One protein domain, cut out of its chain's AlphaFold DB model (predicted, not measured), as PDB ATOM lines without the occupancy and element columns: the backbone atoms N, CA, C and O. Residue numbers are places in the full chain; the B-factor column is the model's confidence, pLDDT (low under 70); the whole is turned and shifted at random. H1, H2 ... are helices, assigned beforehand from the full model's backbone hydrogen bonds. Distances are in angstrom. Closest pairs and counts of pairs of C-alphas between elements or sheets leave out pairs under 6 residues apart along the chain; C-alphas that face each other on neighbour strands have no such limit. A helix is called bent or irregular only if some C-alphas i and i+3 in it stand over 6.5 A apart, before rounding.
ATOM      1  N   GLU A 161      85.690 131.045  68.175       92.50
ATOM      2  CA  GLU A 161      85.511 132.386  68.755       92.50
ATOM      3  C   GLU A 161      84.142 132.556  69.434       92.50
ATOM      4  O   GLU A 161      84.023 133.221  70.462       92.50
ATOM      5  N   ARG A 162      83.119 131.834  68.958       91.94
ATOM      6  CA  ARG A 162      81.790 131.830  69.579       91.94
ATOM      7  C   ARG A 162      81.792 131.285  70.999       91.94
ATOM      8  O   ARG A 162      80.919 131.627  71.790       91.94
ATOM      9  N   LEU A 163      82.757 130.433  71.349       94.94
ATOM     10  CA  LEU A 163      82.887 129.933  72.718       94.94
ATOM     11  C   LEU A 163      83.253 131.074  73.677       94.94
ATOM     12  O   LEU A 163      82.698 131.143  74.773       94.94
ATOM     13  N   GLY A 164      84.125 131.991  73.246       93.38
ATOM     14  CA  GLY A 164      84.447 133.220  73.972       93.38
ATOM     15  C   GLY A 164      83.241 134.148  74.085       93.38
ATOM     16  O   GLY A 164      82.908 134.589  75.183       93.38
ATOM     17  N   GLU A 165      82.523 134.377  72.983       93.50
ATOM     18  CA  GLU A 165      81.303 135.204  72.959       93.50
ATOM     19  C   GLU A 165      80.218 134.697  73.919       93.50
ATOM     20  O   GLU A 165      79.545 135.490  74.578       93.50
ATOM     21  N   VAL A 166      80.048 133.375  74.019       94.88
ATOM     22  CA  VAL A 166      79.119 132.749  74.967       94.88
ATOM     23  C   VAL A 166      79.563 132.990  76.405       94.88
ATOM     24  O   VAL A 166      78.728 133.291  77.252       94.88
ATOM     25  N   LEU A 167      80.856 132.881  76.709       94.25
ATOM     26  CA  LEU A 167      81.376 133.004  78.076       94.25
ATOM     27  C   LEU A 167      81.496 134.450  78.574       94.25
ATOM     28  O   LEU A 167      81.416 134.687  79.784       94.25
ATOM     29  N   ASN A 168      81.658 135.404  77.658       91.38
ATOM     30  CA  ASN A 168      81.840 136.827  77.940       91.38
ATOM     31  C   ASN A 168      80.506 137.567  78.145       91.38
ATOM     32  O   ASN A 168      80.318 138.677  77.650       91.38
ATOM     33  N   THR A 169      79.572 136.962  78.884       92.44
ATOM     34  CA  THR A 169      78.288 137.589  79.236       92.44
ATOM     35  C   THR A 169      77.980 137.496  80.730       92.44
ATOM     36  O   THR A 169      78.489 136.622  81.443       92.44
ATOM     37  N   GLU A 170      77.129 138.401  81.218       89.62
ATOM     38  CA  GLU A 170      76.670 138.399  82.614       89.62
ATOM     39  C   GLU A 170      75.847 137.143  82.936       89.62
ATOM     40  O   GLU A 170      75.996 136.557  84.011       89.62
ATOM     41  N   GLU A 171      75.042 136.662  81.984       91.31
ATOM     42  CA  GLU A 171      74.256 135.433  82.128       91.31
ATOM     43  C   GLU A 171      75.170 134.213  82.304       91.31
ATOM     44  O   GLU A 171      74.924 133.376  83.173       91.31
ATOM     45  N   SER A 172      76.272 134.143  81.549       91.88
ATOM     46  CA  SER A 172      77.294 133.103  81.713       91.88
ATOM     47  C   SER A 172      78.025 133.206  83.050       91.88
ATOM     48  O   SER A 172      78.342 132.187  83.664       91.88
ATOM     49  N   ALA A 173      78.284 134.417  83.554       90.88
ATOM     50  CA  ALA A 173      78.841 134.605  84.896       90.88
ATOM     51  C   ALA A 173      77.895 134.084  85.995       90.88
ATOM     52  O   ALA A 173      78.335 133.329  86.867       90.88
ATOM     53  N   SER A 174      76.601 134.403  85.904       90.75
ATOM     54  CA  SER A 174      75.563 133.902  86.817       90.75
ATOM     55  C   SER A 174      75.408 132.377  86.743       90.75
ATOM     56  O   SER A 174      75.350 131.689  87.771       90.75
ATOM     57  N   LEU A 175      75.431 131.813  85.530       91.56
ATOM     58  CA  LEU A 175      75.366 130.368  85.330       91.56
ATOM     59  C   LEU A 175      76.582 129.658  85.940       91.56
ATOM     60  O   LEU A 175      76.412 128.667  86.651       91.56
ATOM     61  N   ARG A 176      77.801 130.185  85.750       89.56
ATOM     62  CA  ARG A 176      79.010 129.655  86.413       89.56
ATOM     63  C   ARG A 176      78.862 129.639  87.927       89.56
ATOM     64  O   ARG A 176      79.200 128.638  88.549       89.56
ATOM     65  N   GLN A 177      78.355 130.719  88.519       87.81
ATOM     66  CA  GLN A 177      78.149 130.793  89.965       87.81
ATOM     67  C   GLN A 177      77.134 129.747  90.448       87.81
ATOM     68  O   GLN A 177      77.357 129.104  91.474       87.81
ATOM     69  N   SER A 178      76.062 129.535  89.681       87.19
ATOM     70  CA  SER A 178      75.031 128.534  89.977       87.19
ATOM     71  C   SER A 178      75.568 127.101  89.880       87.19
ATOM     72  O   SER A 178      75.259 126.265  90.728       87.19
ATOM     73  N   LEU A 179      76.422 126.826  88.888       85.56
ATOM     74  CA  LEU A 179      76.998 125.499  88.652       85.56
ATOM     75  C   LEU A 179      78.271 125.213  89.459       85.56
ATOM     76  O   LEU A 179      78.707 124.064  89.511       85.56
ATOM     77  N   ALA A 180      78.859 126.217  90.117       80.94
ATOM     78  CA  ALA A 180      80.144 126.094  90.806       80.94
ATOM     79  C   ALA A 180      80.188 124.926  91.803       80.94
ATOM     80  O   ALA A 180      81.203 124.246  91.894       80.94
ATOM     81  N   ARG A 181      79.083 124.652  92.512       74.50
ATOM     82  CA  ARG A 181      79.005 123.551  93.489       74.50
ATOM     83  C   ARG A 181      79.088 122.170  92.832       74.50
ATOM     84  O   ARG A 181      79.755 121.299  93.365       74.50
ATOM     85  N   PHE A 182      78.479 121.993  91.661       71.94
ATOM     86  CA  PHE A 182      78.510 120.732  90.908       71.94
ATOM     87  C   PHE A 182      79.850 120.531  90.192       71.94
ATOM     88  O   PHE A 182      80.373 119.420  90.121       71.94
ATOM     89  N   ALA A 183      80.438 121.631  89.715       64.31
ATOM     90  CA  ALA A 183      81.716 121.613  89.019       64.31
ATOM     91  C   ALA A 183      82.918 121.311  89.937       64.31
ATOM     92  O   ALA A 183      83.985 120.969  89.437       64.31
ATOM     93  N   ILE A 184      82.780 121.447  91.262       62.09
ATOM     94  CA  ILE A 184      83.849 121.118  92.221       62.09
ATOM     95  C   ILE A 184      84.005 119.602  92.367       62.09
ATOM     96  O   ILE A 184      85.125 119.102  92.288       62.09
ATOM     97  N   ASP A 185      82.895 118.878  92.532       56.41
ATOM     98  CA  ASP A 185      82.930 117.436  92.785       56.41
ATOM     99  C   ASP A 185      83.160 116.636  91.496       56.41
ATOM    100  O   ASP A 185      83.810 115.588  91.527       56.41
ATOM    101  N   ASN A 186      82.651 117.121  90.352       64.81
ATOM    102  CA  ASN A 186      82.830 116.435  89.074       64.81
ATOM    103  C   ASN A 186      82.704 117.352  87.827       64.81
ATOM    104  O   ASN A 186      81.690 117.322  87.121       64.81
ATOM    105  N   PRO A 187      83.736 118.163  87.510       63.19
ATOM    106  CA  PRO A 187      83.660 119.299  86.575       63.19
ATOM    107  C   PRO A 187      83.296 118.976  85.120       63.19
ATOM    108  O   PRO A 187      82.981 119.897  84.364       63.19
ATOM    109  N   PHE A 188      83.380 117.712  84.699       71.88
ATOM    110  CA  PHE A 188      83.027 117.273  83.342       71.88
ATOM    111  C   PHE A 188      82.176 115.993  83.352       71.88
ATOM    112  O   PHE A 188      82.253 115.162  82.439       71.88
ATOM    113  N   MET A 189      81.342 115.831  84.383       70.06
ATOM    114  CA  MET A 189      80.242 114.868  84.394       70.06
ATOM    115  C   MET A 189      78.918 115.615  84.281       70.06
ATOM    116  O   MET A 189      78.496 116.305  85.202       70.06
ATOM    117  N   TYR A 190      78.292 115.502  83.109       69.00
ATOM    118  CA  TYR A 190      76.926 115.957  82.895       69.00
ATOM    119  C   TYR A 190      75.982 114.805  83.238       69.00
ATOM    120  O   TYR A 190      76.019 113.757  82.589       69.00
ATOM    121  N   GLU A 191      75.136 115.027  84.235       70.25
ATOM    122  CA  GLU A 191      73.996 114.179  84.556       70.25
ATOM    123  C   GLU A 191      72.720 114.967  84.269       70.25
ATOM    124  O   GLU A 191      72.694 116.192  84.408       70.25
ATOM    125  N   ASN A 192      71.654 114.271  83.873       72.12
ATOM    126  CA  ASN A 192      70.344 114.878  83.639       72.12
ATOM    127  C   ASN A 192      69.634 115.187  84.979       72.12
ATOM    128  O   ASN A 192      68.494 114.786  85.203       72.12
ATOM    129  N   ASP A 193      70.353 115.837  85.897       81.00
ATOM    130  CA  ASP A 193      69.859 116.344  87.176       81.00
ATOM    131  C   ASP A 193      69.258 117.735  86.945       81.00
ATOM    132  O   ASP A 193      69.912 118.634  86.407       81.00
ATOM    133  N   GLU A 194      68.012 117.934  87.371       83.81
ATOM    134  CA  GLU A 194      67.294 119.201  87.225       83.81
ATOM    135  C   GLU A 194      68.066 120.393  87.822       83.81
ATOM    136  O   GLU A 194      67.997 121.505  87.296       83.81
ATOM    137  N   LYS A 195      68.877 120.171  88.861       84.25
ATOM    138  CA  LYS A 195      69.703 121.219  89.478       84.25
ATOM    139  C   LYS A 195      70.819 121.729  88.563       84.25
ATOM    140  O   LYS A 195      71.275 122.856  88.742       84.25
ATOM    141  N   ILE A 196      71.252 120.916  87.600       83.75
ATOM    142  CA  ILE A 196      72.216 121.288  86.556       83.75
ATOM    143  C   ILE A 196      71.458 121.784  85.321       83.75
ATOM    144  O   ILE A 196      71.773 122.839  84.772       83.75
ATOM    145  N   VAL A 197      70.427 121.046  84.901       87.88
ATOM    146  CA  VAL A 197      69.665 121.317  83.675       87.88
ATOM    147  C   VAL A 197      68.873 122.620  83.743       87.88
ATOM    148  O   VAL A 197      68.872 123.377  82.773       87.88
ATOM    149  N   GLY A 198      68.218 122.910  84.868       89.94
ATOM    150  CA  GLY A 198      67.382 124.098  85.055       89.94
ATOM    151  C   GLY A 198      68.135 125.407  84.789       89.94
ATOM    152  O   GLY A 198      67.726 126.155  83.897       89.94
ATOM    153  N   PRO A 199      69.264 125.672  85.479       92.56
ATOM    154  CA  PRO A 199      70.076 126.864  85.235       92.56
ATOM    155  C   PRO A 199      70.549 126.999  83.782       92.56
ATOM    156  O   PRO A 199      70.505 128.094  83.221       92.56
ATOM    157  N   ILE A 200      70.962 125.895  83.149       92.50
ATOM    158  CA  ILE A 200      71.429 125.912  81.755       92.50
ATOM    159  C   ILE A 200      70.271 126.224  80.805       92.50
ATOM    160  O   ILE A 200      70.430 127.041  79.901       92.50
ATOM    161  N   LYS A 201      69.090 125.639  81.026       92.50
ATOM    162  CA  LYS A 201      67.882 125.937  80.247       92.50
ATOM    163  C   LYS A 201      67.518 127.419  80.322       92.50
ATOM    164  O   LYS A 201      67.285 128.043  79.288       92.50
ATOM    165  N   THR A 202      67.506 127.994  81.525       94.00
ATOM    166  CA  THR A 202      67.247 129.429  81.727       94.00
ATOM    167  C   THR A 202      68.274 130.289  80.997       94.00
ATOM    168  O   THR A 202      67.905 131.264  80.342       94.00
ATOM    169  N   PHE A 203      69.551 129.911  81.066       95.25
ATOM    170  CA  PHE A 203      70.619 130.591  80.344       95.25
ATOM    171  C   PHE A 203      70.411 130.549  78.828       95.25
ATOM    172  O   PHE A 203      70.436 131.602  78.199       95.25
ATOM    173  N   VAL A 204      70.172 129.368  78.245       94.56
ATOM    174  CA  VAL A 204      69.972 129.214  76.794       94.56
ATOM    175  C   VAL A 204      68.805 130.080  76.328       94.56
ATOM    176  O   VAL A 204      68.960 130.848  75.378       94.56
ATOM    177  N   HIS A 205      67.677 130.032  77.039       94.00
ATOM    178  CA  HIS A 205      66.503 130.842  76.729       94.00
ATOM    179  C   HIS A 205      66.794 132.354  76.781       94.00
ATOM    180  O   HIS A 205      66.477 133.091  75.848       94.00
ATOM    181  N   SER A 206      67.453 132.823  77.846       94.25
ATOM    182  CA  SER A 206      67.815 134.238  78.010       94.25
ATOM    183  C   SER A 206      68.817 134.713  76.954       94.25
ATOM    184  O   SER A 206      68.641 135.772  76.353       94.25
ATOM    185  N   TYR A 207      69.870 133.928  76.711       94.06
ATOM    186  CA  TYR A 207      70.947 134.259  75.780       94.06
ATOM    187  C   TYR A 207      70.425 134.365  74.342       94.06
ATOM    188  O   TYR A 207      70.703 135.336  73.636       94.06
ATOM    189  N   THR A 208      69.619 133.390  73.918       94.62
ATOM    190  CA  THR A 208      69.022 133.349  72.573       94.62
ATOM    191  C   THR A 208      67.973 134.436  72.374       94.62
ATOM    192  O   THR A 208      68.000 135.116  71.346       94.62
ATOM    193  N   GLY A 209      67.127 134.679  73.382       94.75
ATOM    194  CA  GLY A 209      66.163 135.779  73.383       94.75
ATOM    195  C   GLY A 209      66.832 137.148  73.240       94.75
ATOM    196  O   GLY A 209      66.393 137.959  72.426       94.75
ATOM    197  N   ARG A 210      67.945 137.386  73.952       94.44
ATOM    198  CA  ARG A 210      68.731 138.630  73.848       94.44
ATOM    199  C   ARG A 210      69.341 138.828  72.460       94.44
ATOM    200  O   ARG A 210      69.402 139.956  71.978       94.44
ATOM    201  N   LEU A 211      69.812 137.754  71.830       93.06
ATOM    202  CA  LEU A 211      70.405 137.800  70.490       93.06
ATOM    203  C   LEU A 211      69.368 137.781  69.356       93.06
ATOM    204  O   LEU A 211      69.740 137.975  68.201       93.06
ATOM    205  N   GLY A 212      68.086 137.540  69.654       95.00
ATOM    206  CA  GLY A 212      67.036 137.421  68.641       95.00
ATOM    207  C   GLY A 212      67.207 136.205  67.721       95.00
ATOM    208  O   GLY A 212      66.782 136.247  66.567       95.00
ATOM    209  N   ILE A 213      67.844 135.134  68.206       94.50
ATOM    210  CA  ILE A 213      68.081 133.891  67.452       94.50
ATOM    211  C   ILE A 213      67.252 132.740  68.021       94.50
ATOM    212  O   ILE A 213      66.887 132.744  69.194       94.50
ATOM    213  N   SER A 214      66.969 131.722  67.205       93.56
ATOM    214  CA  SER A 214      66.285 130.521  67.693       93.56
ATOM    215  C   SER A 214      67.222 129.632  68.517       93.56
ATOM    216  O   SER A 214      68.409 129.503  68.206       93.56
ATOM    217  N   GLU A 215      66.676 128.951  69.531       90.62
ATOM    218  CA  GLU A 215      67.427 127.973  70.337       90.62
ATOM    219  C   GLU A 215      68.031 126.855  69.468       90.62
ATOM    220  O   GLU A 215      69.160 126.441  69.705       90.62
ATOM    221  N   VAL A 216      67.345 126.445  68.392       89.00
ATOM    222  CA  VAL A 216      67.833 125.436  67.429       89.00
ATOM    223  C   VAL A 216      69.078 125.909  66.667       89.00
ATOM    224  O   VAL A 216      70.004 125.127  66.425       89.00
ATOM    225  N   LEU A 217      69.116 127.187  66.269       89.56
ATOM    226  CA  LEU A 217      70.277 127.760  65.588       89.56
ATOM    227  C   LEU A 217      71.471 127.834  66.543       89.56
ATOM    228  O   LEU A 217      72.566 127.400  66.184       89.56
ATOM    229  N   PHE A 218      71.247 128.315  67.770       92.38
ATOM    230  CA  PHE A 218      72.272 128.340  68.812       92.38
ATOM    231  C   PHE A 218      72.808 126.939  69.119       92.38
ATOM    232  O   PHE A 218      74.019 126.741  69.113       92.38
ATOM    233  N   GLU A 219      71.924 125.955  69.309       89.06
ATOM    234  CA  GLU A 219      72.285 124.555  69.554       89.06
ATOM    235  C   GLU A 219      73.232 124.023  68.474       89.06
ATOM    236  O   GLU A 219      74.298 123.476  68.774       89.06
ATOM    237  N   THR A 220      72.847 124.206  67.209       86.69
ATOM    238  CA  THR A 220      73.586 123.699  66.049       86.69
ATOM    239  C   THR A 220      74.974 124.325  65.963       86.69
ATOM    240  O   THR A 220      75.974 123.618  65.813       86.69
ATOM    241  N   GLU A 221      75.046 125.647  66.075       89.19
ATOM    242  CA  GLU A 221      76.292 126.388  65.922       89.19
ATOM    243  C   GLU A 221      77.221 126.219  67.133       89.19
ATOM    244  O   GLU A 221      78.429 126.033  66.955       89.19
ATOM    245  N   PHE A 222      76.678 126.183  68.353       91.94
ATOM    246  CA  PHE A 222      77.444 125.913  69.568       91.94
ATOM    247  C   PHE A 222      78.025 124.498  69.560       91.94
ATOM    248  O   PHE A 222      79.221 124.330  69.795       91.94
ATOM    249  N   ARG A 223      77.222 123.472  69.228       86.88
ATOM    250  CA  ARG A 223      77.701 122.079  69.148       86.88
ATOM    251  C   ARG A 223      78.848 121.931  68.162       86.88
ATOM    252  O   ARG A 223      79.836 121.291  68.507       86.88
ATOM    253  N   LYS A 224      78.726 122.506  66.961       85.56
ATOM    254  CA  LYS A 224      79.798 122.473  65.955       85.56
ATOM    255  C   LYS A 224      81.072 123.122  66.492       85.56
ATOM    256  O   LYS A 224      82.122 122.490  66.457       85.56
ATOM    257  N   SER A 225      80.956 124.329  67.048       91.56
ATOM    258  CA  SER A 225      82.101 125.108  67.542       91.56
ATOM    259  C   SER A 225      82.799 124.411  68.716       91.56
ATOM    260  O   SER A 225      84.022 124.264  68.725       91.56
ATOM    261  N   PHE A 226      82.030 123.913  69.691       91.62
ATOM    262  CA  PHE A 226      82.573 123.201  70.849       91.62
ATOM    263  C   PHE A 226      83.180 121.855  70.458       91.62
ATOM    264  O   PHE A 226      84.269 121.519  70.917       91.62
ATOM    265  N   PHE A 227      82.513 121.089  69.589       86.44
ATOM    266  CA  PHE A 227      83.042 119.811  69.127       86.44
ATOM    267  C   PHE A 227      84.336 119.996  68.331       86.44
ATOM    268  O   PHE A 227      85.291 119.263  68.573       86.44
ATOM    269  N   ALA A 228      84.408 120.991  67.440       87.56
ATOM    270  CA  ALA A 228      85.628 121.304  66.701       87.56
ATOM    271  C   ALA A 228      86.771 121.720  67.641       87.56
ATOM    272  O   ALA A 228      87.869 121.179  67.541       87.56
ATOM    273  N   PHE A 229      86.498 122.594  68.619       92.38
ATOM    274  CA  PHE A 229      87.460 122.962  69.663       92.38
ATOM    275  C   PHE A 229      87.961 121.742  70.447       92.38
ATOM    276  O   PHE A 229      89.172 121.566  70.602       92.38
ATOM    277  N   ALA A 230      87.042 120.896  70.919       90.44
ATOM    278  CA  ALA A 230      87.352 119.719  71.720       90.44
ATOM    279  C   ALA A 230      88.053 118.624  70.909       90.44
ATOM    280  O   ALA A 230      88.763 117.833  71.512       90.44
ATOM    281  N   SER A 231      87.900 118.602  69.579       86.94
ATOM    282  CA  SER A 231      88.490 117.610  68.660       86.94
ATOM    283  C   SER A 231      89.848 118.015  68.081       86.94
ATOM    284  O   SER A 231      90.404 117.299  67.249       86.94
ATOM    285  N   ARG A 232      90.403 119.162  68.488       89.62
ATOM    286  CA  ARG A 232      91.728 119.596  68.026       89.62
ATOM    287  C   ARG A 232      92.811 118.595  68.409       89.62
ATOM    288  O   ARG A 232      92.786 118.031  69.500       89.62
ATOM    289  N   SER A 233      93.820 118.480  67.548       89.69
ATOM    290  CA  SER A 233      94.980 117.595  67.736       89.69
ATOM    291  C   SER A 233      95.735 117.827  69.047       89.69
ATOM    292  O   SER A 233      96.391 116.920  69.539       89.69
ATOM    293  N   TYR A 234      95.622 119.020  69.640       92.94
ATOM    294  CA  TYR A 234      96.120 119.288  70.987       92.94
ATOM    295  C   TYR A 234      95.578 118.289  72.007       92.94
ATOM    296  O   TYR A 234      96.355 117.712  72.764       92.94
ATOM    297  N   TRP A 235      94.268 118.033  71.980       92.00
ATOM    298  CA  TRP A 235      93.595 117.208  72.973       92.00
ATOM    299  C   TRP A 235      93.969 115.738  72.892       92.00
ATOM    300  O   TRP A 235      93.911 115.062  73.911       92.00
ATOM    301  N   SER A 236      94.365 115.250  71.717       91.44
ATOM    302  CA  SER A 236      94.779 113.862  71.534       91.44
ATOM    303  C   SER A 236      96.238 113.610  71.894       91.44
ATOM    304  O   SER A 236      96.680 112.479  71.794       91.44
ATOM    305  N   ARG A 237      97.025 114.593  72.337       92.31
ATOM    306  CA  ARG A 237      98.417 114.332  72.740       92.31
ATOM    307  C   ARG A 237      98.469 113.632  74.091       92.31
ATOM    308  O   ARG A 237      97.876 114.107  75.051       92.31
ATOM    309  N   VAL A 238      99.249 112.561  74.210       92.31
ATOM    310  CA  VAL A 238      99.400 111.894  75.516       92.31
ATOM    311  C   VAL A 238     100.044 112.811  76.564       92.31
ATOM    312  O   VAL A 238      99.614 112.856  77.713       92.31
ATOM    313  N   SER A 266      86.969 126.327  84.933       86.69
ATOM    314  CA  SER A 266      85.539 126.543  85.197       86.69
ATOM    315  C   SER A 266      84.761 126.977  83.957       86.69
ATOM    316  O   SER A 266      83.600 126.614  83.799       86.69
ATOM    317  N   GLU A 267      85.394 127.739  83.063       91.62
ATOM    318  CA  GLU A 267      84.801 128.125  81.782       91.62
ATOM    319  C   GLU A 267      84.659 126.932  80.842       91.62
ATOM    320  O   GLU A 267      83.598 126.738  80.256       91.62
ATOM    321  N   LEU A 268      85.685 126.082  80.753       90.94
ATOM    322  CA  LEU A 268      85.611 124.855  79.960       90.94
ATOM    323  C   LEU A 268      84.572 123.870  80.507       90.94
ATOM    324  O   LEU A 268      83.851 123.256  79.722       90.94
ATOM    325  N   SER A 269      84.460 123.743  81.832       87.88
ATOM    326  CA  SER A 269      83.393 122.967  82.477       87.88
ATOM    327  C   SER A 269      82.018 123.508  82.109       87.88
ATOM    328  O   SER A 269      81.146 122.741  81.712       87.88
ATOM    329  N   LEU A 270      81.829 124.831  82.167       90.56
ATOM    330  CA  LEU A 270      80.573 125.456  81.763       90.56
ATOM    331  C   LEU A 270      80.219 125.129  80.305       90.56
ATOM    332  O   LEU A 270      79.101 124.694  80.034       90.56
ATOM    333  N   LEU A 271      81.164 125.297  79.374       92.12
ATOM    334  CA  LEU A 271      80.946 124.968  77.962       92.12
ATOM    335  C   LEU A 271      80.565 123.491  77.774       92.12
ATOM    336  O   LEU A 271      79.676 123.180  76.980       92.12
ATOM    337  N   PHE A 272      81.189 122.590  78.536       89.44
ATOM    338  CA  PHE A 272      80.860 121.167  78.525       89.44
ATOM    339  C   PHE A 272      79.440 120.890  79.044       89.44
ATOM    340  O   PHE A 272      78.711 120.114  78.424       89.44
ATOM    341  N   TYR A 273      79.009 121.541  80.129       88.06
ATOM    342  CA  TYR A 273      77.641 121.409  80.643       88.06
ATOM    343  C   TYR A 273      76.597 121.917  79.640       88.06
ATOM    344  O   TYR A 273      75.595 121.238  79.409       88.06
ATOM    345  N   ILE A 274      76.853 123.066  78.999       90.75
ATOM    346  CA  ILE A 274      75.991 123.597  77.931       90.75
ATOM    347  C   ILE A 274      75.909 122.587  76.779       90.75
ATOM    348  O   ILE A 274      74.813 122.267  76.323       90.75
ATOM    349  N   PHE A 275      77.041 122.019  76.346       88.75
ATOM    350  CA  PHE A 275      77.060 120.992  75.302       88.75
ATOM    351  C   PHE A 275      76.246 119.746  75.688       88.75
ATOM    352  O   PHE A 275      75.487 119.236  74.862       88.75
ATOM    353  N   GLY A 276      76.394 119.262  76.926       84.06
ATOM    354  CA  GLY A 276      75.656 118.109  77.447       84.06
ATOM    355  C   GLY A 276      74.143 118.329  77.430       84.06
ATOM    356  O   GLY A 276      73.413 117.496  76.898       84.06
ATOM    357  N   TYR A 277      73.691 119.492  77.906       87.06
ATOM    358  CA  TYR A 277      72.279 119.879  77.884       87.06
ATOM    359  C   TYR A 277      71.707 119.945  76.465       87.06
ATOM    360  O   TYR A 277      70.695 119.313  76.170       87.06
ATOM    361  N   LEU A 278      72.385 120.669  75.572       85.31
ATOM    362  CA  LEU A 278      71.963 120.827  74.180       85.31
ATOM    363  C   LEU A 278      71.914 119.489  73.432       85.31
ATOM    364  O   LEU A 278      71.131 119.325  72.501       85.31
ATOM    365  N   HIS A 279      72.735 118.518  73.833       77.44
ATOM    366  CA  HIS A 279      72.670 117.177  73.275       77.44
ATOM    367  C   HIS A 279      71.426 116.393  73.727       77.44
ATOM    368  O   HIS A 279      70.819 115.706  72.907       77.44
ATOM    369  N   ASP A 280      71.041 116.494  74.999       75.50
ATOM    370  CA  ASP A 280      69.980 115.663  75.584       75.50
ATOM    371  C   ASP A 280      68.560 116.113  75.192       75.50
ATOM    372  O   ASP A 280      67.654 115.281  75.125       75.50
ATOM    373  N   ILE A 281      68.356 117.388  74.831       69.62
ATOM    374  CA  ILE A 281      67.057 117.907  74.340       69.62
ATOM    375  C   ILE A 281      66.603 117.216  73.040       69.62
ATOM    376  O   ILE A 281      65.408 117.110  72.774       69.62
ATOM    377  N   ARG A 282      67.534 116.691  72.235       62.97
ATOM    378  CA  ARG A 282      67.277 116.150  70.887       62.97
ATOM    379  C   ARG A 282      66.627 114.756  70.834       62.97
ATOM    380  O   ARG A 282      66.706 114.092  69.804       62.97
ATOM    381  N   GLY A 283      66.006 114.287  71.915       52.50
ATOM    382  CA  GLY A 283      65.472 112.928  72.049       52.50
ATOM    383  C   GLY A 283      64.881 112.291  70.770       52.50
ATOM    384  O   GLY A 283      63.900 112.758  70.206       52.50
ATOM    385  N   SER A 284      65.428 111.125  70.399       47.78
ATOM    386  CA  SER A 284      64.715 109.983  69.801       47.78
ATOM    387  C   SER A 284      64.315 109.947  68.306       47.78
ATOM    388  O   SER A 284      63.757 108.919  67.918       47.78
ATOM    389  N   THR A 285      64.600 110.926  67.442       49.62
ATOM    390  CA  THR A 285      64.201 110.829  66.007       49.62
ATOM    391  C   THR A 285      65.350 110.637  65.003       49.62
ATOM    392  O   THR A 285      65.100 110.173  63.896       49.62
ATOM    393  N   GLU A 286      66.613 110.840  65.407       51.78
ATOM    394  CA  GLU A 286      67.832 110.506  64.633       51.78
ATOM    395  C   GLU A 286      68.823 109.680  65.485       51.78
ATOM    396  O   GLU A 286      69.990 110.049  65.664       51.78
ATOM    397  N   LYS A 287      68.343 108.582  66.090       49.44
ATOM    398  CA  LYS A 287      69.092 107.817  67.108       49.44
ATOM    399  C   LYS A 287      70.485 107.354  66.651       49.44
ATOM    400  O   LYS A 287      71.395 107.394  67.470       49.44
ATOM    401  N   ASP A 288      70.696 107.047  65.372       48.97
ATOM    402  CA  ASP A 288      71.978 106.486  64.918       48.97
ATOM    403  C   ASP A 288      73.099 107.525  64.717       48.97
ATOM    404  O   ASP A 288      74.266 107.214  64.934       48.97
ATOM    405  N   LYS A 289      72.783 108.786  64.374       51.72
ATOM    406  CA  LYS A 289      73.802 109.848  64.185       51.72
ATOM    407  C   LYS A 289      74.048 110.682  65.444       51.72
ATOM    408  O   LYS A 289      75.153 111.176  65.660       51.72
ATOM    409  N   ALA A 290      73.027 110.865  66.280       46.22
ATOM    410  CA  ALA A 290      73.146 111.648  67.508       46.22
ATOM    411  C   ALA A 290      73.845 110.857  68.630       46.22
ATOM    412  O   ALA A 290      74.699 111.423  69.314       46.22
ATOM    413  N   TYR A 291      73.563 109.553  68.769       50.56
ATOM    414  CA  TYR A 291      74.241 108.685  69.743       50.56
ATOM    415  C   TYR A 291      75.761 108.633  69.502       50.56
ATOM    416  O   TYR A 291      76.537 108.642  70.459       50.56
ATOM    417  N   ASP A 292      76.193 108.719  68.236       58.72
ATOM    418  CA  ASP A 292      77.607 108.784  67.850       58.72
ATOM    419  C   ASP A 292      78.328 109.998  68.463       58.72
ATOM    420  O   ASP A 292      79.374 109.838  69.081       58.72
ATOM    421  N   LEU A 293      77.772 111.218  68.398       60.34
ATOM    422  CA  LEU A 293      78.529 112.413  68.808       60.34
ATOM    423  C   LEU A 293      78.736 112.541  70.328       60.34
ATOM    424  O   LEU A 293      79.838 112.883  70.759       60.34
ATOM    425  N   LYS A 294      77.713 112.272  71.158       60.62
ATOM    426  CA  LYS A 294      77.883 112.265  72.630       60.62
ATOM    427  C   LYS A 294      78.768 111.108  73.054       60.62
ATOM    428  O   LYS A 294      79.658 111.314  73.869       60.62
ATOM    429  N   SER A 295      78.597 109.928  72.463       60.12
ATOM    430  CA  SER A 295      79.464 108.790  72.751       60.12
ATOM    431  C   SER A 295      80.919 109.047  72.333       60.12
ATOM    432  O   SER A 295      81.827 108.663  73.068       60.12
ATOM    433  N   ARG A 296      81.153 109.736  71.208       65.38
ATOM    434  CA  ARG A 296      82.481 110.171  70.753       65.38
ATOM    435  C   ARG A 296      83.097 111.189  71.691       65.38
ATOM    436  O   ARG A 296      84.248 111.008  72.056       65.38
ATOM    437  N   LEU A 297      82.349 112.207  72.128       65.19
ATOM    438  CA  LEU A 297      82.869 113.211  73.058       65.19
ATOM    439  C   LEU A 297      83.101 112.644  74.472       65.19
ATOM    440  O   LEU A 297      84.096 112.970  75.115       65.19
ATOM    441  N   LEU A 298      82.215 111.768  74.957       59.44
ATOM    442  CA  LEU A 298      82.373 111.091  76.250       59.44
ATOM    443  C   LEU A 298      83.608 110.182  76.287       59.44
ATOM    444  O   LEU A 298      84.156 109.988  77.371       59.44
ATOM    445  N   ARG A 299      84.032 109.663  75.129       61.38
ATOM    446  CA  ARG A 299      85.283 108.919  74.926       61.38
ATOM    447  C   ARG A 299      86.428 109.787  74.384       61.38
ATOM    448  O   ARG A 299      87.479 109.264  74.052       61.38
ATOM    449  N   HIS A 300      86.237 111.100  74.262       76.69
ATOM    450  CA  HIS A 300      87.227 111.973  73.637       76.69
ATOM    451  C   HIS A 300      88.335 112.355  74.615       76.69
ATOM    452  O   HIS A 300      88.074 112.648  75.788       76.69
ATOM    453  N   CYS A 301      89.557 112.466  74.098       86.38
ATOM    454  CA  CYS A 301      90.748 112.833  74.856       86.38
ATOM    455  C   CYS A 301      90.566 114.138  75.658       86.38
ATOM    456  O   CYS A 301      91.014 114.224  76.799       86.38
ATOM    457  N   PHE A 302      89.818 115.115  75.119       88.94
ATOM    458  CA  PHE A 302      89.439 116.352  75.826       88.94
ATOM    459  C   PHE A 302      88.819 116.064  77.196       88.94
ATOM    460  O   PHE A 302      89.307 116.545  78.215       88.94
ATOM    461  N   LYS A 303      87.755 115.249  77.238       85.50
ATOM    462  CA  LYS A 303      87.055 114.944  78.489       85.50
ATOM    463  C   LYS A 303      87.977 114.200  79.450       85.50
ATOM    464  O   LYS A 303      87.995 114.521  80.636       85.50
ATOM    465  N   TYR A 304      88.750 113.235  78.945       86.25
ATOM    466  CA  TYR A 304      89.698 112.469  79.756       86.25
ATOM    467  C   TYR A 304      90.720 113.386  80.444       86.25
ATOM    468  O   TYR A 304      90.850 113.364  81.669       86.25
ATOM    469  N   VAL A 305      91.388 114.247  79.673       87.88
ATOM    470  CA  VAL A 305      92.407 115.180  80.174       87.88
ATOM    471  C   VAL A 305      91.811 116.142  81.198       87.88
ATOM    472  O   VAL A 305      92.357 116.318  82.290       87.88
ATOM    473  N   MET A 306      90.656 116.727  80.879       85.50
ATOM    474  CA  MET A 306      89.999 117.693  81.752       85.50
ATOM    475  C   MET A 306      89.487 117.059  83.060       85.50
ATOM    476  O   MET A 306      89.559 117.695  84.112       85.50
ATOM    477  N   ASN A 307      89.070 115.787  83.033       80.50
ATOM    478  CA  ASN A 307      88.722 115.020  84.234       80.50
ATOM    479  C   ASN A 307      89.938 114.666  85.096       80.50
ATOM    480  O   ASN A 307      89.877 114.801  86.319       80.50
ATOM    481  N   LYS A 308      91.061 114.247  84.497       79.06
ATOM    482  CA  LYS A 308      92.306 113.956  85.243       79.06
ATOM    483  C   LYS A 308      92.836 115.216  85.942       79.06
ATOM    484  O   LYS A 308      93.365 115.139  87.052       79.06
ATOM    485  N   ALA A 309      92.581 116.388  85.361       64.62
ATOM    486  CA  ALA A 309      92.813 117.689  85.982       64.62
ATOM    487  C   ALA A 309      91.983 117.958  87.245       64.62
ATOM    488  O   ALA A 309      92.348 118.837  88.019       64.62
ATOM    489  N   GLY A 310      90.907 117.214  87.504       63.78
ATOM    490  CA  GLY A 310      90.115 117.308  88.735       63.78
ATOM    491  C   GLY A 310      90.806 116.753  89.988       63.78
ATOM    492  O   GLY A 310      90.289 116.926  91.082       63.78
TER     493      GLY A 310
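What this domain is: This is residues 161 to 238 and 266 to 310 of the 651 residues of the protein "HET domain-containing protein" of Fusarium oxysporum (UniProt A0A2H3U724). The longest helix, H3, folds against H2 as a hairpin, and both cross H5, which runs through the middle; H4 crosses H5 on another side and H1 packs on H4. H6 and H7 lie loosely at the rim, and residues 283 to 289 stick out. The 123 printed residues hold seven named helices, H1 to H7 in chain order, and no named strand: all helix, mostly crossed. The whole is compact, with a radius of gyration of the C-alphas of 14.0 A and spans of 40 by 34 by 29 A.

How they stand to each other: H3, residues 194 to 211, touches H2, residues 170 to 185, at a shallow tilt of 20 degrees, opposite ways; their closest C-alphas, Phe 203 and Glu 171, are 6.3 A apart. H5, residues 266 to 280, touches H3 about perpendicular at 88 degrees, with closest C-alphas Ile 274 and Ile 200 at 6.4 A. H5 also touches H2, with residues 266 to 270 alone; the closest C-alphas, Leu 270 and Arg 176, are 6.5 A apart. H4, residues 215 to 230, touches H5 at a steep tilt of 53 degrees, with closest C-alphas Glu 219 and Leu 278 at 5.9 A. H1, residues 161 to 167, touches H4, with closest C-alphas Leu 163 and Phe 226 at 7.0 A. H6, residues 287 to 298, is close to but not clearly touching H5, with closest C-alphas Lys 294 and His 279 at 7.2 A. H7, residues 301 to 308, is near H5. Every O i to N i+4 pair is within hydrogen-bond range in H1, H4, H5 and H7; in H2 9 of 12 are, in H3 12 of 14, in H6 5 of 8.

Where its parts are: H1 begins at C-alpha 161 (85.511, 132.386, 68.755), and H7 ends at C-alpha 308 (92.306, 113.956, 85.243). H3 is 25.2 A long, H2 24.1 A, H4 21.6 A and H5 21.3 A. H2 is irregular, with C-alphas 178 and 181 7.3 A apart and a kink of 50 degrees near residue 179.

The domain as a whole: The C-alphas of Gly 212 and Val 238 are the two farthest apart, at 41.8 A. Residues 239 to 265 are not printed, and C-alphas 238 and 266 are 22.4 A apart across the cut. Of the links that are printed whole, none is long. The mean pLDDT of the printed part is 81.8; residues 183 to 187, 190, 281 to 299 and 309 to 310 are under 70.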